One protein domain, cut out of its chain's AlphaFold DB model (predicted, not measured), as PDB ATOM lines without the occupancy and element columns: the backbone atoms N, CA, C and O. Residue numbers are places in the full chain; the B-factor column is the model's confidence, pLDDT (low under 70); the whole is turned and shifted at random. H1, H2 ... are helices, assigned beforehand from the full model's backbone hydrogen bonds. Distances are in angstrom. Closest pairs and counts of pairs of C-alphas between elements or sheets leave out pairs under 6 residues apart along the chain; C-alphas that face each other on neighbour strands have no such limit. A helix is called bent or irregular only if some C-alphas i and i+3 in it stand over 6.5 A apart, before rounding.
ATOM      1  N   GLY A  21     -14.697  39.820  36.227       95.12
ATOM      2  CA  GLY A  21     -14.709  39.770  37.690       95.12
ATOM      3  C   GLY A  21     -14.528  41.150  38.324       95.12
ATOM      4  O   GLY A  21     -15.335  41.557  39.160       95.12
ATOM      5  N   SER A  22     -13.544  41.934  37.863       96.44
ATOM      6  CA  SER A  22     -13.376  43.310  38.352       96.44
ATOM      7  C   SER A  22     -14.571  44.202  38.006       96.44
ATOM      8  O   SER A  22     -14.950  45.037  38.819       96.44
ATOM      9  N   LEU A  23     -15.186  44.045  36.827       94.81
ATOM     10  CA  LEU A  23     -16.371  44.826  36.452       94.81
ATOM     11  C   LEU A  23     -17.574  44.533  37.356       94.81
ATOM     12  O   LEU A  23     -18.270  45.468  37.746       94.81
ATOM     13  N   VAL A  24     -17.799  43.266  37.715       94.00
ATOM     14  CA  VAL A  24     -18.870  42.885  38.647       94.00
ATOM     15  C   VAL A  24     -18.576  43.388  40.061       94.00
ATOM     16  O   VAL A  24     -19.472  43.939  40.697       94.00
ATOM     17  N   ALA A  25     -17.326  43.290  40.523       96.25
ATOM     18  CA  ALA A  25     -16.899  43.786  41.836       96.25
ATOM     19  C   ALA A  25     -16.970  45.323  41.978       96.25
ATOM     20  O   ALA A  25     -16.979  45.850  43.086       96.25
ATOM     21  N   LEU A  26     -17.028  46.074  40.870       94.75
ATOM     22  CA  LEU A  26     -17.300  47.520  40.902       94.75
ATOM     23  C   LEU A  26     -18.783  47.843  41.144       94.75
ATOM     24  O   LEU A  26     -19.125  48.994  41.433       94.75
ATOM     25  N   GLY A  27     -19.674  46.864  40.972       90.12
ATOM     26  CA  GLY A  27     -21.098  47.018  41.222       90.12
ATOM     27  C   GLY A  27     -21.410  47.190  42.708       90.12
ATOM     28  O   GLY A  27     -20.650  46.800  43.582       90.12
ATOM     29  N   THR A  28     -22.574  47.762  43.016       88.56
ATOM     30  CA  THR A  28     -23.013  47.938  44.414       88.56
ATOM     31  C   THR A  28     -23.357  46.616  45.112       88.56
ATOM     32  O   THR A  28     -23.343  46.573  46.335       88.56
ATOM     33  N   ASN A  29     -23.700  45.571  44.349       92.31
ATOM     34  CA  ASN A  29     -24.109  44.265  44.870       92.31
ATOM     35  C   ASN A  29     -23.499  43.147  44.010       92.31
ATOM     36  O   ASN A  29     -24.193  42.563  43.173       92.31
ATOM     37  N   SER A  30     -22.207  42.866  44.166       95.31
ATOM     38  CA  SER A  30     -21.542  41.790  43.420       95.31
ATOM     39  C   SER A  30     -22.070  40.415  43.840       95.31
ATOM     40  O   SER A  30     -22.202  39.517  43.006       95.31
ATOM     41  N   ARG A  31     -22.534  40.284  45.093       95.88
ATOM     42  CA  ARG A  31     -23.264  39.097  45.581       95.88
ATOM     43  C   ARG A  31     -24.501  38.752  44.750       95.88
ATOM     44  O   ARG A  31     -24.921  37.601  44.759       95.88
ATOM     45  N   ALA A  32     -25.090  39.695  44.009       93.25
ATOM     46  CA  ALA A  32     -26.235  39.400  43.145       93.25
ATOM     47  C   ALA A  32     -25.898  38.424  41.996       93.25
ATOM     48  O   ALA A  32     -26.806  37.875  41.386       93.25
ATOM     49  N   TYR A  33     -24.616  38.153  41.730       93.06
ATOM     50  CA  TYR A  33     -24.179  37.122  40.782       93.06
ATOM     51  C   TYR A  33     -24.044  35.715  41.395       93.06
ATOM     52  O   TYR A  33     -23.612  34.805  40.691       93.06
ATOM     53  N   TYR A  34     -24.446  35.518  42.663       96.31
ATOM     54  CA  TYR A  34     -24.297  34.278  43.449       96.31
ATOM     55  C   TYR A  34     -24.426  32.958  42.666       96.31
ATOM     56  O   TYR A  34     -23.513  32.147  42.781       96.31
ATOM     57  N   PRO A  35     -25.456  32.729  41.821       95.75
ATOM     58  CA  PRO A  35     -25.622  31.441  41.134       95.75
ATOM     59  C   PRO A  35     -24.504  31.076  40.143       95.75
ATOM     60  O   PRO A  35     -24.392  29.918  39.761       95.75
ATOM     61  N   THR A  36     -23.703  32.055  39.712       93.62
ATOM     62  CA  THR A  36     -22.576  31.892  38.765       93.62
ATOM     63  C   THR A  36     -21.208  31.888  39.459       93.62
ATOM     64  O   THR A  36     -20.167  31.881  38.809       93.62
ATOM     65  N   LEU A  37     -21.188  31.999  40.791       95.69
ATOM     66  CA  LEU A  37     -19.955  32.038  41.572       95.69
ATOM     67  C   LEU A  37     -19.580  30.639  42.057       95.69
ATOM     68  O   LEU A  37     -20.381  29.715  41.996       95.69
ATOM     69  N   GLN A  38     -18.365  30.503  42.582       96.38
ATOM     70  CA  GLN A  38     -17.910  29.260  43.191       96.38
ATOM     71  C   GLN A  38     -18.523  29.132  44.583       96.38
ATOM     72  O   GLN A  38     -18.223  29.944  45.462       96.38
ATOM     73  N   LEU A  39     -19.384  28.136  44.789       97.56
ATOM     74  CA  LEU A  39     -20.187  27.975  45.999       97.56
ATOM     75  C   LEU A  39     -19.726  26.785  46.849       97.56
ATOM     76  O   LEU A  39     -19.208  25.788  46.345       97.56
ATOM     77  N   ALA A  40     -19.931  26.898  48.159       97.38
ATOM     78  CA  ALA A  40     -19.777  25.829  49.137       97.38
ATOM     79  C   ALA A  40     -21.154  25.519  49.736       97.38
ATOM     80  O   ALA A  40     -21.576  26.133  50.714       97.38
ATOM     81  N   LEU A  41     -21.858  24.575  49.114       97.06
ATOM     82  CA  LEU A  41     -23.242  24.236  49.444       97.06
ATOM     83  C   LEU A  41     -23.312  23.163  50.536       97.06
ATOM     84  O   LEU A  41     -22.542  22.195  50.534       97.06
ATOM     85  N   THR A  42     -24.282  23.278  51.436       97.06
ATOM     86  CA  THR A  42     -24.570  22.299  52.495       97.06
ATOM     87  C   THR A  42     -24.954  20.942  51.910       97.06
ATOM     88  O   THR A  42     -24.495  19.910  52.402       97.06
ATOM     89  N   ALA A  43     -25.733  20.924  50.827       95.06
ATOM     90  CA  ALA A  43     -26.124  19.733  50.079       95.06
ATOM     91  C   ALA A  43     -24.913  18.955  49.541       95.06
ATOM     92  O   ALA A  43     -24.983  17.736  49.394       95.06
ATOM     93  N   ASN A  44     -23.787  19.644  49.328       92.31
ATOM     94  CA  ASN A  44     -22.520  19.060  48.889       92.31
ATOM     95  C   ASN A  44     -21.544  18.814  50.055       92.31
ATOM     96  O   ASN A  44     -20.367  18.522  49.832       92.31
ATOM     97  N   GLY A  45     -21.995  18.952  51.306       93.62
ATOM     98  CA  GLY A  45     -21.151  18.823  52.496       93.62
ATOM     99  C   GLY A  45     -20.106  19.934  52.635       93.62
ATOM    100  O   GLY A  45     -19.073  19.711  53.260       93.62
ATOM    101  N   GLY A  46     -20.341  21.103  52.029       93.62
ATOM    102  CA  GLY A  46     -19.402  22.228  51.998       93.62
ATOM    103  C   GLY A  46     -18.271  22.083  50.976       93.62
ATOM    104  O   GLY A  46     -17.398  22.948  50.919       93.62
ATOM    105  N   ASN A  47     -18.274  21.017  50.167       91.25
ATOM    106  CA  ASN A  47     -17.333  20.875  49.058       91.25
ATOM    107  C   ASN A  47     -17.651  21.878  47.942       91.25
ATOM    108  O   ASN A  47     -18.795  22.305  47.772       91.25
ATOM    109  N   THR A  48     -16.624  22.223  47.172       92.88
ATOM    110  CA  THR A  48     -16.683  23.191  46.078       92.88
ATOM    111  C   THR A  48     -15.843  22.689  44.903       92.88
ATOM    112  O   THR A  48     -14.888  21.942  45.120       92.88
ATOM    113  N   LEU A  49     -16.206  23.091  43.688       90.75
ATOM    114  CA  LEU A  49     -15.427  22.893  42.459       90.75
ATOM    115  C   LEU A  49     -14.894  24.249  41.994       90.75
ATOM    116  O   LEU A  49     -15.403  25.259  42.458       90.75
ATOM    117  N   GLY A  50     -13.887  24.297  41.126       90.38
ATOM    118  CA  GLY A  50     -13.317  25.549  40.633       90.38
ATOM    119  C   GLY A  50     -11.983  25.936  41.276       90.38
ATOM    120  O   GLY A  50     -11.316  25.177  41.981       90.38
ATOM    121  N   ARG A  51     -11.542  27.161  40.984       93.12
ATOM    122  CA  ARG A  51     -10.146  27.593  41.191       93.12
ATOM    123  C   ARG A  51      -9.828  28.050  42.609       93.12
ATOM    124  O   ARG A  51      -8.657  28.066  42.997       93.12
ATOM    125  N   ALA A  52     -10.824  28.511  43.360       94.44
ATOM    126  CA  ALA A  52     -10.616  28.952  44.729       94.44
ATOM    127  C   ALA A  52     -10.502  27.746  45.675       94.44
ATOM    128  O   ALA A  52     -11.174  26.736  45.486       94.44
ATOM    129  N   PRO A  53      -9.694  27.848  46.745       93.06
ATOM    130  CA  PRO A  53      -9.562  26.771  47.725       93.06
ATOM    131  C   PRO A  53     -10.833  26.556  48.563       93.06
ATOM    132  O   PRO A  53     -10.957  25.540  49.239       93.06
ATOM    133  N   THR A  54     -11.749  27.527  48.573       94.69
ATOM    134  CA  THR A  54     -13.002  27.501  49.334       94.69
ATOM    135  C   THR A  54     -14.096  28.207  48.547       94.69
ATOM    136  O   THR A  54     -13.841  29.275  47.986       94.69
ATOM    137  N   GLY A  55     -15.309  27.662  48.581       96.44
ATOM    138  CA  GLY A  55     -16.478  28.286  47.973       96.44
ATOM    139  C   GLY A  55     -17.101  29.371  48.849       96.44
ATOM    140  O   GLY A  55     -16.891  29.439  50.062       96.44
ATOM    141  N   LEU A  56     -17.875  30.237  48.207       98.25
ATOM    142  CA  LEU A  56     -18.718  31.244  48.837       98.25
ATOM    143  C   LEU A  56     -19.998  30.599  49.380       98.25
ATOM    144  O   LEU A  56     -20.437  29.555  48.913       98.25
ATOM    145  N   THR A  57     -20.613  31.245  50.363       98.12
ATOM    146  CA  THR A  57     -21.890  30.817  50.958       98.12
ATOM    147  C   THR A  57     -22.896  31.951  50.840       98.12
ATOM    148  O   THR A  57     -22.524  33.092  50.540       98.12
ATOM    149  N   GLU A  58     -24.164  31.691  51.135       97.50
ATOM    150  CA  GLU A  58     -25.197  32.723  51.175       97.50
ATOM    151  C   GLU A  58     -24.870  33.836  52.183       97.50
ATOM    152  O   GLU A  58     -25.280  34.986  52.011       97.50
ATOM    153  N   ASN A  59     -24.062  33.515  53.198       97.56
ATOM    154  CA  ASN A  59     -23.611  34.429  54.244       97.56
ATOM    155  C   ASN A  59     -22.327  35.202  53.887       97.56
ATOM    156  O   ASN A  59     -21.913  36.077  54.652       97.56
ATOM    157  N   SER A  60     -21.685  34.908  52.749       98.12
ATOM    158  CA  SER A  60     -20.503  35.649  52.300       98.12
ATOM    159  C   SER A  60     -20.835  37.130  52.099       98.12
ATOM    160  O   SER A  60     -21.832  37.482  51.477       98.12
ATOM    161  N   THR A  61     -19.990  38.011  52.626       97.25
ATOM    162  CA  THR A  61     -20.123  39.473  52.518       97.25
ATOM    163  C   THR A  61     -19.750  39.984  51.121       97.25
ATOM    164  O   THR A  61     -19.033  39.303  50.392       97.25
ATOM    165  N   GLU A  62     -20.172  41.206  50.760       96.88
ATOM    166  CA  GLU A  62     -19.765  41.850  49.490       96.88
ATOM    167  C   GLU A  62     -18.239  41.876  49.357       96.88
ATOM    168  O   GLU A  62     -17.702  41.414  48.363       96.88
ATOM    169  N   ALA A  63     -17.521  42.259  50.419       97.31
ATOM    170  CA  ALA A  63     -16.060  42.292  50.409       97.31
ATOM    171  C   ALA A  63     -15.414  40.917  50.144       97.31
ATOM    172  O   ALA A  63     -14.354  40.849  49.527       97.31
ATOM    173  N   GLN A  64     -16.025  39.818  50.603       98.00
ATOM    174  CA  GLN A  64     -15.538  38.465  50.307       98.00
ATOM    175  C   GLN A  64     -15.808  38.071  48.852       98.00
ATOM    176  O   GLN A  64     -14.945  37.459  48.226       98.00
ATOM    177  N   VAL A  65     -16.970  38.445  48.307       97.94
ATOM    178  CA  VAL A  65     -17.299  38.209  46.894       97.94
ATOM    179  C   VAL A  65     -16.418  39.056  45.974       97.94
ATOM    180  O   VAL A  65     -15.842  38.526  45.027       97.94
ATOM    181  N   ASP A  66     -16.208  40.330  46.294       98.19
ATOM    182  CA  ASP A  66     -15.304  41.217  45.561       98.19
ATOM    183  C   ASP A  66     -13.867  40.693  45.596       98.19
ATOM    184  O   ASP A  66     -13.183  40.679  44.572       98.19
ATOM    185  N   ALA A  67     -13.400  40.209  46.753       98.00
ATOM    186  CA  ALA A  67     -12.075  39.604  46.879       98.00
ATOM    187  C   ALA A  67     -11.933  38.333  46.027       98.00
ATOM    188  O   ALA A  67     -10.884  38.126  45.418       98.00
ATOM    189  N   TYR A  68     -12.980  37.505  45.944       97.88
ATOM    190  CA  TYR A  68     -13.018  36.353  45.040       97.88
ATOM    191  C   TYR A  68     -12.932  36.795  43.568       97.88
ATOM    192  O   TYR A  68     -12.027  36.371  42.851       97.88
ATOM    193  N   LEU A  69     -13.809  37.708  43.138       97.12
ATOM    194  CA  LEU A  69     -13.912  38.182  41.750       97.12
ATOM    195  C   LEU A  69     -12.676  38.962  41.268       97.12
ATOM    196  O   LEU A  69     -12.337  38.964  40.080       97.12
ATOM    197  N   THR A  70     -11.990  39.656  42.173       97.50
ATOM    198  CA  THR A  70     -10.791  40.441  41.841       97.50
ATOM    199  C   THR A  70      -9.499  39.626  41.917       97.50
ATOM    200  O   THR A  70      -8.488  40.045  41.344       97.50
ATOM    201  N   ASN A  71      -9.517  38.439  42.531       97.62
ATOM    202  CA  ASN A  71      -8.366  37.544  42.563       97.62
ATOM    203  C   ASN A  71      -8.200  36.810  41.225       97.62
ATOM    204  O   ASN A  71      -8.960  35.905  40.897       97.62
ATOM    205  N   LYS A  72      -7.148  37.140  40.468       95.62
ATOM    206  CA  LYS A  72      -6.923  36.596  39.115       95.62
ATOM    207  C   LYS A  72      -6.466  35.142  39.076       95.62
ATOM    208  O   LYS A  72      -6.447  34.560  37.997       95.62
ATOM    209  N   SER A  73      -6.135  34.549  40.219       94.31
ATOM    210  CA  SER A  73      -5.960  33.101  40.325       94.31
ATOM    211  C   SER A  73      -7.301  32.367  40.414       94.31
ATOM    212  O   SER A  73      -7.368  31.221  39.987       94.31
ATOM    213  N   PHE A  74      -8.352  33.017  40.930       94.88
ATOM    214  CA  PHE A  74      -9.689  32.428  41.089       94.88
ATOM    215  C   PHE A  74     -10.628  32.816  39.946       94.88
ATOM    216  O   PHE A  74     -11.341  31.973  39.423       94.88
ATOM    217  N   TYR A  75     -10.576  34.075  39.510       95.25
ATOM    218  CA  TYR A  75     -11.370  34.612  38.407       95.25
ATOM    219  C   TYR A  75     -10.458  35.356  37.413       95.25
ATOM    220  O   TYR A  75     -10.257  36.574  37.520       95.25
ATOM    221  N   PRO A  76      -9.809  34.633  36.480       95.12
ATOM    222  CA  PRO A  76      -8.816  35.225  35.591       95.12
ATOM    223  C   PRO A  76      -9.406  36.240  34.601       95.12
ATOM    224  O   PRO A  76     -10.580  36.199  34.233       95.12
ATOM    225  N   VAL A  77      -8.554  37.147  34.119       95.38
ATOM    226  CA  VAL A  77      -8.920  38.097  33.056       95.38
ATOM    227  C   VAL A  77      -9.256  37.338  31.773       95.38
ATOM    228  O   VAL A  77      -8.559  36.399  31.398       95.38
ATOM    229  N   GLY A  78     -10.290  37.794  31.064       93.50
ATOM    230  CA  GLY A  78     -10.716  37.187  29.810       93.50
ATOM    231  C   GLY A  78     -11.581  35.948  29.992       93.50
ATOM    232  O   GLY A  78     -11.772  35.235  29.011       93.50
ATOM    233  N   MET A  79     -12.088  35.694  31.202       92.56
ATOM    234  CA  MET A  79     -12.963  34.563  31.497       92.56
ATOM    235  C   MET A  79     -14.300  35.011  32.098       92.56
ATOM    236  O   MET A  79     -14.382  36.066  32.732       92.56
ATOM    237  N   PHE A  80     -15.325  34.188  31.897       90.69
ATOM    238  CA  PHE A  80     -16.651  34.309  32.493       90.69
ATOM    239  C   PHE A  80     -17.242  32.909  32.696       90.69
ATOM    240  O   PHE A  80     -17.059  32.041  31.844       90.69
ATOM    241  N   ASP A  81     -17.933  32.681  33.813       88.31
ATOM    242  CA  ASP A  81     -18.688  31.441  34.020       88.31
ATOM    243  C   ASP A  81     -20.037  31.570  33.313       88.31
ATOM    244  O   ASP A  81     -20.902  32.342  33.728       88.31
ATOM    245  N   ASP A  82     -20.193  30.846  32.206       85.31
ATOM    246  CA  ASP A  82     -21.413  30.852  31.405       85.31
ATOM    247  C   ASP A  82     -22.477  29.860  31.910       85.31
ATOM    248  O   ASP A  82     -23.420  29.529  31.186       85.31
ATOM    249  N   THR A  83     -22.367  29.424  33.169       88.94
ATOM    250  CA  THR A  83     -23.313  28.527  33.834       88.94
ATOM    251  C   THR A  83     -23.752  28.996  35.216       88.94
ATOM    252  O   THR A  83     -23.172  29.881  35.832       88.94
ATOM    253  N   VAL A  84     -24.874  28.434  35.673       90.94
ATOM    254  CA  VAL A  84     -25.562  28.797  36.927       90.94
ATOM    255  C   VAL A  84     -25.561  27.633  37.922       90.94
ATOM    256  O   VAL A  84     -26.537  27.408  38.633       90.94
ATOM    257  N   ASP A  85     -24.507  26.822  37.891       90.88
ATOM    258  CA  ASP A  85     -24.410  25.557  38.625       90.88
ATOM    259  C   ASP A  85     -23.651  25.662  39.957       90.88
ATOM    260  O   ASP A  85     -23.587  24.684  40.700       90.88
ATOM    261  N   GLY A  86     -23.143  26.851  40.292       92.44
ATOM    262  CA  GLY A  86     -22.426  27.105  41.538       92.44
ATOM    263  C   GLY A  86     -20.990  26.576  41.570       92.44
ATOM    264  O   GLY A  86     -20.385  26.572  42.644       92.44
ATOM    265  N   ASN A  87     -20.433  26.131  40.437       89.94
ATOM    266  CA  ASN A  87     -19.028  25.728  40.364       89.94
ATOM    267  C   ASN A  87     -18.099  26.945  40.344       89.94
ATOM    268  O   ASN A  87     -17.033  26.904  40.943       89.94
ATOM    269  N   GLY A  88     -18.494  28.047  39.701       80.62
ATOM    270  CA  GLY A  88     -17.629  29.218  39.563       80.62
ATOM    271  C   GLY A  88     -16.341  28.892  38.823       80.62
ATOM    272  O   GLY A  88     -15.269  29.342  39.228       80.62
ATOM    273  N   ASP A  89     -16.454  28.106  37.755       85.06
ATOM    274  CA  ASP A  89     -15.344  27.785  36.871       85.06
ATOM    275  C   ASP A  89     -15.465  28.632  35.597       85.06
ATOM    276  O   ASP A  89     -16.113  28.238  34.621       85.06
ATOM    277  N   PRO A  90     -14.909  29.858  35.599       89.50
ATOM    278  CA  PRO A  90     -15.049  30.752  34.472       89.50
ATOM    279  C   PRO A  90     -14.238  30.232  33.293       89.50
ATOM    280  O   PRO A  90     -13.089  29.829  33.453       89.50
ATOM    281  N   MET A  91     -14.809  30.326  32.096       90.00
ATOM    282  CA  MET A  91     -14.213  29.880  30.840       90.00
ATOM    283  C   MET A  91     -13.745  31.054  30.003       90.00
ATOM    284  O   MET A  91     -14.312  32.142  30.070       90.00
ATOM    285  N   HIS A  92     -12.707  30.848  29.190       92.56
ATOM    286  CA  HIS A  92     -12.209  31.906  28.319       92.56
ATOM    287  C   HIS A  92     -13.317  32.419  27.413       92.56
ATOM    288  O   HIS A  92     -13.924  31.651  26.668       92.56
ATOM    289  N   ASN A  93     -13.508  33.734  27.412       89.62
ATOM    290  CA  ASN A  93     -14.576  34.370  26.670       89.62
ATOM    291  C   ASN A  93     -14.494  34.005  25.187       89.62
ATOM    292  O   ASN A  93     -13.524  34.338  24.483       89.62
ATOM    293  N   MET A  94     -15.539  33.337  24.715       84.75
ATOM    294  CA  MET A  94     -15.652  32.936  23.326       84.75
ATOM    295  C   MET A  94     -15.926  34.157  22.438       84.75
ATOM    296  O   MET A  94     -16.622  35.091  22.850       84.75
ATOM    297  N   PRO A  95     -15.378  34.198  21.213       86.88
ATOM    298  CA  PRO A  95     -15.707  35.267  20.284       86.88
ATOM    299  C   PRO A  95     -17.181  35.228  19.869       86.88
ATOM    300  O   PRO A  95     -17.739  34.157  19.659       86.88
ATOM    301  N   LEU A  96     -17.782  36.408  19.693       89.06
ATOM    302  CA  LEU A  96     -19.184  36.573  19.280       89.06
ATOM    303  C   LEU A  96     -19.370  36.740  17.764       89.06
ATOM    304  O   LEU A  96     -20.494  36.871  17.288       89.06
ATOM    305  N   PHE A  97     -18.284  36.776  16.994       92.00
ATOM    306  CA  PHE A  97     -18.355  36.853  15.539       92.00
ATOM    307  C   PHE A  97     -18.660  35.488  14.920       92.00
ATOM    308  O   PHE A  97     -18.401  34.455  15.542       92.00
ATOM    309  N   ARG A  98     -19.167  35.489  13.681       93.62
ATOM    310  CA  ARG A  98     -19.404  34.282  12.869       93.62
ATOM    311  C   ARG A  98     -20.108  33.144  13.610       93.62
ATOM    312  O   ARG A  98     -19.758  31.974  13.451       93.62
ATOM    313  N   GLN A  99     -21.114  33.476  14.421       93.50
ATOM    314  CA  GLN A  99     -21.899  32.455  15.128       93.50
ATOM    315  C   GLN A  99     -22.690  31.552  14.166       93.50
ATOM    316  O   GLN A  99     -23.119  30.481  14.566       93.50
ATOM    317  N   ASP A 100     -22.810  31.924  12.885       94.06
ATOM    318  CA  ASP A 100     -23.301  31.057  11.805       94.06
ATOM    319  C   ASP A 100     -22.408  29.832  11.543       94.06
ATOM    320  O   ASP A 100     -22.855  28.859  10.937       94.06
ATOM    321  N   LEU A 101     -21.146  29.877  11.978       94.75
ATOM    322  CA  LEU A 101     -20.184  28.788  11.833       94.75
ATOM    323  C   LEU A 101     -19.986  27.973  13.116       94.75
ATOM    324  O   LEU A 101     -19.312  26.944  13.065       94.75
ATOM    325  N   ALA A 102     -20.523  28.428  14.247       92.25
ATOM    326  CA  ALA A 102     -20.419  27.743  15.529       92.25
ATOM    327  C   ALA A 102     -21.635  26.828  15.735       92.25
ATOM    328  O   ALA A 102     -22.768  27.246  15.521       92.25
ATOM    329  N   PHE A 103     -21.407  25.574  16.128       91.88
ATOM    330  CA  PHE A 103     -22.447  24.650  16.589       91.88
ATOM    331  C   PHE A 103     -21.790  23.390  17.182       91.88
ATOM    332  O   PHE A 103     -20.861  22.867  16.564       91.88
ATOM    333  N   PRO A 104     -22.321  22.806  18.270       93.50
ATOM    334  CA  PRO A 104     -23.376  23.338  19.143       93.50
ATOM    335  C   PRO A 104     -22.890  24.539  19.977       93.50
ATOM    336  O   PRO A 104     -21.711  24.883  19.937       93.50
ATOM    337  N   TYR A 105     -23.807  25.205  20.680       91.50
ATOM    338  CA  TYR A 105     -23.533  26.431  21.438       91.50
ATOM    339  C   TYR A 105     -23.301  26.142  22.928       91.50
ATOM    340  O   TYR A 105     -23.826  25.162  23.466       91.50
ATOM    341  N   GLY A 106     -22.526  27.020  23.571       86.38
ATOM    342  CA  GLY A 106     -21.888  26.770  24.868       86.38
ATOM    343  C   GLY A 106     -20.554  26.040  24.694       86.38
ATOM    344  O   GLY A 106     -20.375  25.279  23.740       86.38
ATOM    345  N   SER A 107     -19.599  26.272  25.596       81.81
ATOM    346  CA  SER A 107     -18.286  25.595  25.568       81.81
ATOM    347  C   SER A 107     -18.415  24.059  25.584       81.81
ATOM    348  O   SER A 107     -17.634  23.316  24.984       81.81
ATOM    349  N   GLU A 108     -19.472  23.601  26.236       87.44
ATOM    350  CA  GLU A 108     -19.864  22.227  26.489       87.44
ATOM    351  C   GLU A 108     -20.841  21.662  25.454       87.44
ATOM    352  O   GLU A 108     -21.140  20.468  25.478       87.44
ATOM    353  N   GLY A 109     -21.363  22.510  24.562       91.50
ATOM    354  CA  GLY A 109     -22.328  22.121  23.539       91.50
ATOM    355  C   GLY A 109     -23.722  21.768  24.062       91.50
ATOM    356  O   GLY A 109     -24.390  20.918  23.464       91.50
ATOM    357  N   ALA A 110     -24.170  22.378  25.166       91.31
ATOM    358  CA  ALA A 110     -25.464  22.073  25.778       91.31
ATOM    359  C   ALA A 110     -26.667  22.472  24.910       91.31
ATOM    360  O   ALA A 110     -27.737  21.879  25.058       91.31
ATOM    361  N   ILE A 111     -26.509  23.449  24.008       93.69
ATOM    362  CA  ILE A 111     -27.625  24.063  23.279       93.69
ATOM    363  C   ILE A 111     -27.481  23.870  21.767       93.69
ATOM    364  O   ILE A 111     -26.440  24.171  21.182       93.69
ATOM    365  N   ALA A 112     -28.539  23.398  21.100       93.06
ATOM    366  CA  ALA A 112     -28.519  23.165  19.658       93.06
ATOM    367  C   ALA A 112     -28.863  24.413  18.823       93.06
ATOM    368  O   ALA A 112     -28.436  24.514  17.676       93.06
ATOM    369  N   LYS A 113     -29.621  25.386  19.340       93.56
ATOM    370  CA  LYS A 113     -30.006  26.578  18.555       93.56
ATOM    371  C   LYS A 113     -29.471  27.885  19.136       93.56
ATOM    372  O   LYS A 113     -29.551  28.110  20.340       93.56
ATOM    373  N   LEU A 114     -28.990  28.787  18.274       93.38
ATOM    374  CA  LEU A 114     -28.386  30.052  18.709       93.38
ATOM    375  C   LEU A 114     -29.384  30.982  19.407       93.38
ATOM    376  O   LEU A 114     -29.018  31.666  20.357       93.38
ATOM    377  N   ASP A 115     -30.645  31.014  18.968       94.94
ATOM    378  CA  ASP A 115     -31.695  31.801  19.625       94.94
ATOM    379  C   ASP A 115     -32.030  31.243  21.011       94.94
ATOM    380  O   ASP A 115     -32.238  32.014  21.943       94.94
ATOM    381  N   ASN A 116     -32.011  29.919  21.179       94.56
ATOM    382  CA  ASN A 116     -32.181  29.284  22.484       94.56
ATOM    383  C   ASN A 116     -30.993  29.575  23.407       94.56
ATOM    384  O   ASN A 116     -31.193  29.913  24.573       94.56
ATOM    385  N   PHE A 117     -29.770  29.518  22.875       93.62
ATOM    386  CA  PHE A 117     -28.562  29.873  23.619       93.62
ATOM    387  C   PHE A 117     -28.605  31.343  24.042       93.62
ATOM    388  O   PHE A 117     -28.435  31.657  25.213       93.62
ATOM    389  N   SER A 118     -28.948  32.241  23.119       93.31
ATOM    390  CA  SER A 118     -29.117  33.668  23.403       93.31
ATOM    391  C   SER A 118     -30.221  33.925  24.432       93.31
ATOM    392  O   SER A 118     -30.063  34.781  25.300       93.31
ATOM    393  N   ASN A 119     -31.320  33.163  24.390       94.50
ATOM    394  CA  ASN A 119     -32.368  33.236  25.403       94.50
ATOM    395  C   ASN A 119     -31.848  32.805  26.782       94.50
ATOM    396  O   ASN A 119     -32.124  33.498  27.759       94.50
ATOM    397  N   LEU A 120     -31.069  31.720  26.875       92.38
ATOM    398  CA  LEU A 120     -30.426  31.296  28.125       92.38
ATOM    399  C   LEU A 120     -29.458  32.365  28.644       92.38
ATOM    400  O   LEU A 120     -29.543  32.741  29.810       92.38
ATOM    401  N   VAL A 121     -28.592  32.907  27.783       91.88
ATOM    402  CA  VAL A 121     -27.662  33.979  28.161       91.88
ATOM    403  C   VAL A 121     -28.434  35.173  28.716       91.88
ATOM    404  O   VAL A 121     -28.109  35.671  29.787       91.88
ATOM    405  N   TYR A 122     -29.495  35.614  28.041       92.19
ATOM    406  CA  TYR A 122     -30.226  36.814  28.445       92.19
ATOM    407  C   TYR A 122     -31.100  36.605  29.690       92.19
ATOM    408  O   TYR A 122     -31.203  37.494  30.532       92.19
ATOM    409  N   THR A 123     -31.740  35.440  29.821       92.94
ATOM    410  CA  THR A 123     -32.667  35.159  30.929       92.94
ATOM    411  C   THR A 123     -31.989  34.552  32.150       92.94
ATOM    412  O   THR A 123     -32.509  34.737  33.238       92.94
ATOM    413  N   GLY A 124     -30.869  33.845  32.001       91.31
ATOM    414  CA  GLY A 124     -30.192  33.140  33.095       91.31
ATOM    415  C   GLY A 124     -28.848  33.739  33.506       91.31
ATOM    416  O   GLY A 124     -28.570  33.806  34.695       91.31
ATOM    417  N   LEU A 125     -28.027  34.196  32.554       90.75
ATOM    418  CA  LEU A 125     -26.666  34.682  32.849       90.75
ATOM    419  C   LEU A 125     -26.607  36.203  33.010       90.75
ATOM    420  O   LEU A 125     -25.952  36.720  33.911       90.75
ATOM    421  N   PHE A 126     -27.313  36.934  32.145       90.81
ATOM    422  CA  PHE A 126     -27.404  38.390  32.216       90.81
ATOM    423  C   PHE A 126     -28.331  38.850  33.346       90.81
ATOM    424  O   PHE A 126     -28.043  39.842  34.009       90.81
ATOM    425  N   ASP A 127     -29.419  38.116  33.587       92.75
ATOM    426  CA  ASP A 127     -30.308  38.343  34.725       92.75
ATOM    427  C   ASP A 127     -30.552  37.053  35.523       92.75
ATOM    428  O   ASP A 127     -31.617  36.435  35.398       92.75
ATOM    429  N   PRO A 128     -29.606  36.662  36.399       94.12
ATOM    430  CA  PRO A 128     -29.744  35.461  37.213       94.12
ATOM    431  C   PRO A 128     -30.984  35.479  38.106       94.12
ATOM    432  O   PRO A 128     -31.435  34.423  38.536       94.12
ATOM    433  N   THR A 129     -31.595  36.639  38.387       95.12
ATOM    434  CA  THR A 129     -32.792  36.728  39.244       95.12
ATOM    435  C   THR A 129     -33.991  35.931  38.710       95.12
ATOM    436  O   THR A 129     -34.850  35.527  39.500       95.12
ATOM    437  N   ASN A 130     -34.031  35.600  37.413       95.19
ATOM    438  CA  ASN A 130     -35.030  34.674  36.866       95.19
ATOM    439  C   ASN A 130     -34.920  33.256  37.442       95.19
ATOM    440  O   ASN A 130     -35.914  32.527  37.442       95.19
ATOM    441  N   LEU A 131     -33.768  32.875  38.002       95.62
ATOM    442  CA  LEU A 131     -33.597  31.610  38.720       95.62
ATOM    443  C   LEU A 131     -34.480  31.515  39.973       95.62
ATOM    444  O   LEU A 131     -34.782  30.417  40.423       95.62
ATOM    445  N   THR A 132     -34.972  32.642  40.502       95.31
ATOM    446  CA  THR A 132     -35.909  32.651  41.642       95.31
ATOM    447  C   THR A 132     -37.356  32.318  41.257       95.31
ATOM    448  O   THR A 132     -38.198  32.069  42.125       95.31
ATOM    449  N   THR A 133     -37.670  32.309  39.959       94.56
ATOM    450  CA  THR A 133     -39.000  31.947  39.455       94.56
ATOM    451  C   THR A 133     -39.231  30.433  39.550       94.56
ATOM    452  O   THR A 133     -38.267  29.672  39.639       94.56
ATOM    453  N   PRO A 134     -40.486  29.942  39.488       94.06
ATOM    454  CA  PRO A 134     -40.752  28.503  39.496       94.06
ATOM    455  C   PRO A 134     -40.009  27.726  38.396       94.06
ATOM    456  O   PRO A 134     -39.510  26.636  38.656       94.06
ATOM    457  N   GLY A 135     -39.905  28.289  37.187       94.19
ATOM    458  CA  GLY A 135     -39.187  27.654  36.079       94.19
ATOM    459  C   GLY A 135     -37.669  27.670  36.264       94.19
ATOM    460  O   GLY A 135     -37.013  26.665  36.010       94.19
ATOM    461  N   GLY A 136     -37.122  28.770  36.787       95.19
ATOM    462  CA  GLY A 136     -35.710  28.871  37.154       95.19
ATOM    463  C   GLY A 136     -35.296  27.882  38.249       95.19
ATOM    464  O   GLY A 136     -34.300  27.178  38.101       95.19
ATOM    465  N   ARG A 137     -36.117  27.745  39.295       96.69
ATOM    466  CA  ARG A 137     -35.937  26.738  40.352       96.69
ATOM    467  C   ARG A 137     -35.988  25.317  39.808       96.69
ATOM    468  O   ARG A 137     -35.112  24.519  40.113       96.69
ATOM    469  N   ALA A 138     -36.971  25.011  38.960       94.56
ATOM    470  CA  ALA A 138     -37.069  23.700  38.322       94.56
ATOM    471  C   ALA A 138     -35.843  23.387  37.447       94.56
ATOM    472  O   ALA A 138     -35.400  22.239  37.400       94.56
ATOM    473  N   PHE A 139     -35.277  24.396  36.777       93.81
ATOM    474  CA  PHE A 139     -34.049  24.244  36.002       93.81
ATOM    475  C   PHE A 139     -32.851  23.898  36.895       93.81
ATOM    476  O   PHE A 139     -32.190  22.892  36.645       93.81
ATOM    477  N   LEU A 140     -32.624  24.651  37.977       95.38
ATOM    478  CA  LEU A 140     -31.553  24.355  38.938       95.38
ATOM    479  C   LEU A 140     -31.724  22.971  39.580       95.38
ATOM    480  O   LEU A 140     -30.777  22.186  39.603       95.38
ATOM    481  N   HIS A 141     -32.942  22.632  40.010       94.94
ATOM    482  CA  HIS A 141     -33.274  21.305  40.533       94.94
ATOM    483  C   HIS A 141     -32.948  20.194  39.528       94.94
ATOM    484  O   HIS A 141     -32.373  19.168  39.881       94.94
ATOM    485  N   THR A 142     -33.283  20.396  38.251       92.56
ATOM    486  CA  THR A 142     -32.987  19.413  37.199       92.56
ATOM    487  C   THR A 142     -31.480  19.192  37.054       92.56
ATOM    488  O   THR A 142     -31.044  18.056  36.880       92.56
ATOM    489  N   LEU A 143     -30.678  20.257  37.149       91.50
ATOM    490  CA  LEU A 143     -29.226  20.176  37.001       91.50
ATOM    491  C   LEU A 143     -28.525  19.547  38.211       91.50
ATOM    492  O   LEU A 143     -27.638  18.713  38.010       91.50
ATOM    493  N   GLY A 144     -28.904  19.953  39.429       92.31
ATOM    494  CA  GLY A 144     -28.157  19.679  40.663       92.31
ATOM    495  C   GLY A 144     -28.957  19.041  41.805       92.31
ATOM    496  O   GLY A 144     -28.409  18.840  42.887       92.31
ATOM    497  N   GLY A 145     -30.242  18.729  41.613       93.88
ATOM    498  CA  GLY A 145     -31.113  18.186  42.659       93.88
ATOM    499  C   GLY A 145     -31.155  19.093  43.890       93.88
ATOM    500  O   GLY A 145     -31.379  20.295  43.769       93.88
ATOM    501  N   ALA A 146     -30.864  18.524  45.064       95.31
ATOM    502  CA  ALA A 146     -30.833  19.260  46.328       95.31
ATOM    503  C   ALA A 146     -29.844  20.442  46.327       95.31
ATOM    504  O   ALA A 146     -30.136  21.470  46.929       95.31
ATOM    505  N   ALA A 147     -28.707  20.328  45.630       96.12
ATOM    506  CA  ALA A 147     -27.764  21.439  45.497       96.12
ATOM    507  C   ALA A 147     -28.352  22.572  44.643       96.12
ATOM    508  O   ALA A 147     -28.205  23.742  44.979       96.12
ATOM    509  N   GLY A 148     -29.081  22.236  43.576       96.38
ATOM    510  CA  GLY A 148     -29.795  23.222  42.765       96.38
ATOM    511  C   GLY A 148     -30.919  23.926  43.531       96.38
ATOM    512  O   GLY A 148     -31.093  25.139  43.396       96.38
ATOM    513  N   ASP A 149     -31.647  23.182  44.368       97.81
ATOM    514  CA  ASP A 149     -32.658  23.745  45.269       97.81
ATOM    515  C   ASP A 149     -32.021  24.719  46.276       97.81
ATOM    516  O   ASP A 149     -32.515  25.834  46.455       97.81
ATOM    517  N   GLU A 150     -30.887  24.334  46.874       98.31
ATOM    518  CA  GLU A 150     -30.133  25.179  47.806       98.31
ATOM    519  C   GLU A 150     -29.624  26.461  47.140       98.31
ATOM    520  O   GLU A 150     -29.843  27.537  47.692       98.31
ATOM    521  N   ILE A 151     -29.049  26.391  45.929       98.25
ATOM    522  CA  ILE A 151     -28.621  27.583  45.172       98.25
ATOM    523  C   ILE A 151     -29.775  28.579  45.037       98.25
ATOM    524  O   ILE A 151     -29.590  29.778  45.255       98.25
ATOM    525  N   ALA A 152     -30.971  28.106  44.681       98.12
ATOM    526  CA  ALA A 152     -32.118  28.985  44.497       98.12
ATOM    527  C   ALA A 152     -32.591  29.617  45.815       98.12
ATOM    528  O   ALA A 152     -32.909  30.810  45.853       98.12
ATOM    529  N   ASP A 153     -32.649  28.829  46.888       98.56
ATOM    530  CA  ASP A 153     -33.070  29.284  48.215       98.56
ATOM    531  C   ASP A 153     -32.083  30.295  48.803       98.56
ATOM    532  O   ASP A 153     -32.482  31.357  49.295       98.56
ATOM    533  N   ASP A 154     -30.793  30.000  48.697       98.56
ATOM    534  CA  ASP A 154     -29.709  30.878  49.109       98.56
ATOM    535  C   ASP A 154     -29.698  32.170  48.319       98.56
ATOM    536  O   ASP A 154     -29.589  33.254  48.893       98.56
ATOM    537  N   TYR A 155     -29.904  32.087  47.010       98.19
ATOM    538  CA  TYR A 155     -29.929  33.275  46.184       98.19
ATOM    539  C   TYR A 155     -31.086  34.214  46.556       98.19
ATOM    540  O   TYR A 155     -30.905  35.432  46.607       98.19
ATOM    541  N   VAL A 156     -32.257  33.681  46.927       97.81
ATOM    542  CA  VAL A 156     -33.359  34.497  47.471       97.81
ATOM    543  C   VAL A 156     -32.951  35.201  48.773       97.81
ATOM    544  O   VAL A 156     -33.300  36.373  48.960       97.81
ATOM    545  N   LYS A 157     -32.201  34.536  49.663       97.44
ATOM    546  CA  LYS A 157     -31.656  35.173  50.879       97.44
ATOM    547  C   LYS A 157     -30.671  36.288  50.512       97.44
ATOM    548  O   LYS A 157     -30.823  37.410  50.992       97.44
ATOM    549  N   VAL A 158     -29.738  36.024  49.597       97.94
ATOM    550  CA  VAL A 158     -28.745  37.000  49.122       97.94
ATOM    551  C   VAL A 158     -29.418  38.241  48.523       97.94
ATOM    552  O   VAL A 158     -29.068  39.366  48.886       97.94
ATOM    553  N   LEU A 159     -30.424  38.076  47.660       96.69
ATOM    554  CA  LEU A 159     -31.172  39.198  47.074       96.69
ATOM    555  C   LEU A 159     -31.898  40.036  48.137       96.69
ATOM    556  O   LEU A 159     -31.935  41.267  48.055       96.69
ATOM    557  N   LYS A 160     -32.447  39.384  49.169       95.75
ATOM    558  CA  LYS A 160     -33.077  40.066  50.305       95.75
ATOM    559  C   LYS A 160     -32.059  40.877  51.111       95.75
ATOM    560  O   LYS A 160     -32.336  42.036  51.432       95.75
ATOM    561  N   ASP A 161     -30.897  40.303  51.404       95.38
ATOM    562  CA  ASP A 161     -29.847  40.935  52.212       95.38
ATOM    563  C   ASP A 161     -29.187  42.118  51.496       95.38
ATOM    564  O   ASP A 161     -28.928  43.158  52.105       95.38
ATOM    565  N   THR A 162     -28.986  41.989  50.185       92.88
ATOM    566  CA  THR A 162     -28.480  43.056  49.300       92.88
ATOM    567  C   THR A 162     -29.533  44.124  48.987       92.88
ATOM    568  O   THR A 162     -29.230  45.161  48.399       92.88
ATOM    569  N   LYS A 163     -30.790  43.920  49.414       92.88
ATOM    570  CA  LYS A 163     -31.928  44.830  49.192       92.88
ATOM    571  C   LYS A 163     -32.197  45.111  47.709       92.88
ATOM    572  O   LYS A 163     -32.788  46.146  47.381       92.88
ATOM    573  N   VAL A 164     -31.804  44.195  46.827       90.31
ATOM    574  CA  VAL A 164     -32.133  44.230  45.400       90.31
ATOM    575  C   VAL A 164     -33.654  44.096  45.247       90.31
ATOM    576  O   VAL A 164     -34.300  43.288  45.914       90.31
ATOM    577  N   LYS A 165     -34.266  44.942  44.410       90.50
ATOM    578  CA  LYS A 165     -35.730  45.041  44.252       90.50
ATOM    579  C   LYS A 165     -36.133  45.151  42.789       90.50
ATOM    580  O   LYS A 165     -35.371  45.651  41.968       90.50
ATOM    581  N   GLY A 166     -37.379  44.780  42.500       91.69
ATOM    582  CA  GLY A 166     -37.966  44.913  41.163       91.69
ATOM    583  C   GLY A 166     -37.540  43.819  40.186       91.69
ATOM    584  O   GLY A 166     -37.722  43.997  38.987       91.69
ATOM    585  N   TYR A 167     -36.989  42.719  40.702       93.19
ATOM    586  CA  TYR A 167     -36.618  41.548  39.926       93.19
ATOM    587  C   TYR A 167     -37.821  40.597  39.712       93.19
ATOM    588  O   TYR A 167     -38.749  40.605  40.530       93.19
ATOM    589  N   PRO A 168     -37.827  39.776  38.643       92.94
ATOM    590  CA  PRO A 168     -36.824  39.741  37.578       92.94
ATOM    591  C   PRO A 168     -36.843  40.980  36.672       92.94
ATOM    592  O   PRO A 168     -37.895  41.587  36.441       92.94
ATOM    593  N   TYR A 169     -35.663  41.382  36.195       91.50
ATOM    594  CA  TYR A 169     -35.463  42.586  35.382       91.50
ATOM    595  C   TYR A 169     -35.710  42.313  33.902       91.50
ATOM    596  O   TYR A 169     -36.358  43.101  33.206       91.50
ATOM    597  N   VAL A 170     -35.226  41.172  33.428       91.44
ATOM    598  CA  VAL A 170     -35.537  40.632  32.115       91.44
ATOM    599  C   VAL A 170     -36.914  39.993  32.183       91.44
ATOM    600  O   VAL A 170     -37.163  39.068  32.950       91.44
ATOM    601  N   LYS A 171     -37.825  40.502  31.354       86.19
ATOM    602  CA  LYS A 171     -39.191  39.993  31.226       86.19
ATOM    603  C   LYS A 171     -39.355  39.274  29.894       86.19
ATOM    604  O   LYS A 171     -38.818  39.714  28.878       86.19
ATOM    605  N   GLY A 172     -40.147  38.210  29.904       88.12
ATOM    606  CA  GLY A 172     -40.470  37.413  28.728       88.12
ATOM    607  C   GLY A 172     -41.821  36.719  28.867       88.12
ATOM    608  O   GLY A 172     -42.510  36.859  29.877       88.12
ATOM    609  N   SER A 173     -42.194  35.975  27.834       88.12
ATOM    610  CA  SER A 173     -43.373  35.116  27.824       88.12
ATOM    611  C   SER A 173     -43.117  33.834  28.620       88.12
ATOM    612  O   SER A 173     -42.068  33.210  28.469       88.12
ATOM    613  N   THR A 174     -44.093  33.403  29.420       82.19
ATOM    614  CA  THR A 174     -44.067  32.131  30.172       82.19
ATOM    615  C   THR A 174     -44.802  31.009  29.426       82.19
ATOM    616  O   THR A 174     -45.467  30.174  30.031       82.19
ATOM    617  N   THR A 175     -44.777  31.033  28.093       69.19
ATOM    618  CA  THR A 175     -45.583  30.149  27.228       69.19
ATOM    619  C   THR A 175     -44.978  28.764  26.991       69.19
ATOM    620  O   THR A 175     -45.597  27.954  26.308       69.19
ATOM    621  N   GLY A 176     -43.783  28.490  27.518       76.12
ATOM    622  CA  GLY A 176     -43.070  27.223  27.349       76.12
ATOM    623  C   GLY A 176     -42.975  26.397  28.631       76.12
ATOM    624  O   GLY A 176     -43.364  26.832  29.714       76.12
ATOM    625  N   MET A 177     -42.436  25.184  28.501       83.88
ATOM    626  CA  MET A 177     -42.168  24.289  29.625       83.88
ATOM    627  C   MET A 177     -40.720  24.477  30.088       83.88
ATOM    628  O   MET A 177     -39.796  24.386  29.278       83.88
ATOM    629  N   ALA A 178     -40.521  24.719  31.385       86.75
ATOM    630  CA  ALA A 178     -39.185  24.751  31.978       86.75
ATOM    631  C   ALA A 178     -38.429  23.439  31.692       86.75
ATOM    632  O   ALA A 178     -39.030  22.366  31.632       86.75
ATOM    633  N   GLY A 179     -37.117  23.531  31.476       83.75
ATOM    634  CA  GLY A 179     -36.267  22.399  31.097       83.75
ATOM    635  C   GLY A 179     -36.310  22.010  29.613       83.75
ATOM    636  O   GLY A 179     -35.547  21.139  29.199       83.75
ATOM    637  N   LYS A 180     -37.149  22.643  28.782       89.19
ATOM    638  CA  LYS A 180     -37.029  22.551  27.315       89.19
ATOM    639  C   LYS A 180     -35.985  23.538  26.807       89.19
ATOM    640  O   LYS A 180     -35.880  24.630  27.354       89.19
ATOM    641  N   GLU A 181     -35.240  23.180  25.762       90.25
ATOM    642  CA  GLU A 181     -34.134  24.003  25.244       90.25
ATOM    643  C   GLU A 181     -34.584  25.438  24.914       90.25
ATOM    644  O   GLU A 181     -33.906  26.405  25.251       90.25
ATOM    645  N   GLU A 182     -35.769  25.595  24.319       91.06
ATOM    646  CA  GLU A 182     -36.339  26.894  23.954       91.06
ATOM    647  C   GLU A 182     -36.717  27.788  25.142       91.06
ATOM    648  O   GLU A 182     -36.813  29.008  24.979       91.06
ATOM    649  N   THR A 183     -36.930  27.188  26.317       92.00
ATOM    650  CA  THR A 183     -37.394  27.838  27.547       92.00
ATOM    651  C   THR A 183     -36.830  27.140  28.781       92.00
ATOM    652  O   THR A 183     -37.594  26.681  29.629       92.00
ATOM    653  N   LEU A 184     -35.502  27.052  28.914       90.75
ATOM    654  CA  LEU A 184     -34.876  26.307  30.018       90.75
ATOM    655  C   LEU A 184     -35.368  26.781  31.391       90.75
ATOM    656  O   LEU A 184     -35.788  25.966  32.206       90.75
ATOM    657  N   LEU A 185     -35.446  28.098  31.593       92.88
ATOM    658  CA  LEU A 185     -35.966  28.719  32.818       92.88
ATOM    659  C   LEU A 185     -37.501  28.910  32.792       92.88
ATOM    660  O   LEU A 185     -38.062  29.581  33.654       92.88
ATOM    661  N   GLY A 186     -38.204  28.368  31.792       92.50
ATOM    662  CA  GLY A 186     -39.646  28.563  31.580       92.50
ATOM    663  C   GLY A 186     -40.027  29.947  31.040       92.50
ATOM    664  O   GLY A 186     -41.208  30.285  30.994       92.50
ATOM    665  N   ILE A 187     -39.039  30.751  30.638       92.38
ATOM    666  CA  ILE A 187     -39.213  32.119  30.141       92.38
ATOM    667  C   ILE A 187     -38.552  32.235  28.771       92.38
ATOM    668  O   ILE A 187     -37.446  31.730  28.554       92.38
ATOM    669  N   ARG A 188     -39.227  32.932  27.855       94.06
ATOM    670  CA  ARG A 188     -38.682  33.292  26.548       94.06
ATOM    671  C   ARG A 188     -38.819  34.777  26.279       94.06
ATOM    672  O   ARG A 188     -39.917  35.323  26.401       94.06
ATOM    673  N   VAL A 189     -37.728  35.436  25.912       94.06
ATOM    674  CA  VAL A 189     -37.807  36.813  25.410       94.06
ATOM    675  C   VAL A 189     -38.359  36.847  23.982       94.06
ATOM    676  O   VAL A 189     -38.653  35.818  23.385       94.06
ATOM    677  N   ASP A 190     -38.560  38.050  23.453       94.31
ATOM    678  CA  ASP A 190     -39.128  38.261  22.123       94.31
ATOM    679  C   ASP A 190     -38.331  37.535  21.018       94.31
ATOM    680  O   ASP A 190     -37.143  37.800  20.813       94.31
ATOM    681  N   ASP A 191     -39.008  36.646  20.285       93.50
ATOM    682  CA  ASP A 191     -38.405  35.823  19.229       93.50
ATOM    683  C   ASP A 191     -37.795  36.650  18.106       93.50
ATOM    684  O   ASP A 191     -36.737  36.309  17.575       93.50
ATOM    685  N   LYS A 192     -38.441  37.761  17.741       95.75
ATOM    686  CA  LYS A 192     -37.937  38.618  16.674       95.75
ATOM    687  C   LYS A 192     -36.609  39.246  17.088       95.75
ATOM    688  O   LYS A 192     -35.689  39.272  16.275       95.75
ATOM    689  N   LYS A 193     -36.471  39.677  18.346       95.19
ATOM    690  CA  LYS A 193     -35.205  40.193  18.888       95.19
ATOM    691  C   LYS A 193     -34.113  39.130  18.958       95.19
ATOM    692  O   LYS A 193     -32.967  39.453  18.658       95.19
ATOM    693  N   LEU A 194     -34.442  37.889  19.321       95.19
ATOM    694  CA  LEU A 194     -33.472  36.787  19.309       95.19
ATOM    695  C   LEU A 194     -32.969  36.509  17.888       95.19
ATOM    696  O   LEU A 194     -31.767  36.416  17.664       95.19
ATOM    697  N   LEU A 195     -33.871  36.451  16.907       95.50
ATOM    698  CA  LEU A 195     -33.497  36.259  15.504       95.50
ATOM    699  C   LEU A 195     -32.689  37.440  14.943       95.50
ATOM    700  O   LEU A 195     -31.740  37.222  14.192       95.50
ATOM    701  N   ASP A 196     -33.020  38.673  15.332       96.94
ATOM    702  CA  ASP A 196     -32.255  39.865  14.950       96.94
ATOM    703  C   ASP A 196     -30.849  39.861  15.561       96.94
ATOM    704  O   ASP A 196     -29.880  40.183  14.871       96.94
ATOM    705  N   LEU A 197     -30.717  39.442  16.825       94.56
ATOM    706  CA  LEU A 197     -29.418  39.250  17.466       94.56
ATOM    707  C   LEU A 197     -28.610  38.168  16.743       94.56
ATOM    708  O   LEU A 197     -27.448  38.398  16.422       94.56
ATOM    709  N   ASN A 198     -29.218  37.030  16.409       93.81
ATOM    710  CA  ASN A 198     -28.546  35.970  15.658       93.81
ATOM    711  C   ASN A 198     -28.037  36.468  14.301       93.81
ATOM    712  O   ASN A 198     -26.892  36.206  13.938       93.81
ATOM    713  N   ALA A 199     -28.867  37.213  13.563       94.88
ATOM    714  CA  ALA A 199     -28.476  37.806  12.287       94.88
ATOM    715  C   ALA A 199     -27.317  38.801  12.457       94.88
ATOM    716  O   ALA A 199     -26.376  38.795  11.661       94.88
ATOM    717  N   TYR A 200     -27.347  39.612  13.518       94.75
ATOM    718  CA  TYR A 200     -26.248  40.508  13.861       94.75
ATOM    719  C   TYR A 200     -24.957  39.729  14.149       94.75
ATOM    720  O   TYR A 200     -23.957  39.972  13.476       94.75
ATOM    721  N   LEU A 201     -24.981  38.741  15.049       93.12
ATOM    722  CA  LEU A 201     -23.813  37.927  15.417       93.12
ATOM    723  C   LEU A 201     -23.238  37.129  14.232       93.12
ATOM    724  O   LEU A 201     -22.020  37.005  14.099       93.12
ATOM    725  N   ALA A 202     -24.095  36.639  13.334       92.44
ATOM    726  CA  ALA A 202     -23.684  36.001  12.082       92.44
ATOM    727  C   ALA A 202     -23.008  36.986  11.108       92.44
ATOM    728  O   ALA A 202     -22.096  36.612  10.372       92.44
ATOM    729  N   SER A 203     -23.428  38.255  11.105       92.31
ATOM    730  CA  SER A 203     -22.864  39.284  10.218       92.31
ATOM    731  C   SER A 203     -21.491  39.799  10.667       92.31
ATOM    732  O   SER A 203     -20.717  40.301   9.842       92.31
ATOM    733  N   LEU A 204     -21.173  39.662  11.959       92.69
ATOM    734  CA  LEU A 204     -19.905  40.100  12.533       92.69
ATOM    735  C   LEU A 204     -18.742  39.328  11.904       92.69
ATOM    736  O   LEU A 204     -18.661  38.100  11.979       92.69
TER     737      LEU A 204
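This is residues 21 to 204 of the 356 residues of an uncharacterized protein of Blastocatellia bacterium (UniProt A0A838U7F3). Short helices and long loops form two unequal parts: a cluster at one end, where H2 sits between H3 on one side and H5 and H7 on the other, and an L-like pair, H4 and H8, reaching to the opposite end. H1 packs on H3, H6 packs on H7, and long loops span the rest. The 184 printed residues hold eight named helices, H1 to H8, and no named strand: all helix, though only 78 residues are in helices, under half. The whole is compact, with a radius of gyration of the C-alphas of 16.1 A and spans of 41 by 33 by 28 A.

H1, residues 21 to 25, begins at C-alpha 21 (-14.709, 39.770, 37.690). H2 is residues 30 to 36, irregular with C-alphas 32 and 35 8.2 A apart; H3 is 62 to 70. H4, 114 to 125, is 15.0 A long; H5 is 128 to 132. H6, 134 to 144, is 15.4 A; H7, 146 to 161, 22.5 A. H8, 191 to 203, 18.3 A, ends at C-alpha 203 (-22.864, 39.284, 10.218).

H1 touches H3, closest C-alphas Gly 21 and Leu 69, 4.4 A. H2 touches H7 at a shallow tilt of 12 degrees, opposite ways, closest C-alphas Ala 32 and Leu 159, 6.3 A. H4, with residues 114 to 119, touches H8, closest C-alphas Asp 115 and Leu 194, 5.3 A. O i to N i+4 pairs are within hydrogen-bond range throughout H1, H3, H4, H6, H7 and H8, but in 0 of 3 in H2 and 0 of 1 in H5, where O i to N i+3 gives 3 of 4 and 2 of 2.

The farthest C-alphas, Gly 45 and Ser 203, are 47.0 A apart. The printed part has no cut. The links H2 to H3, H3 to H4 and H7 to H8 are long. Residue 175 is under 70 in pLDDT.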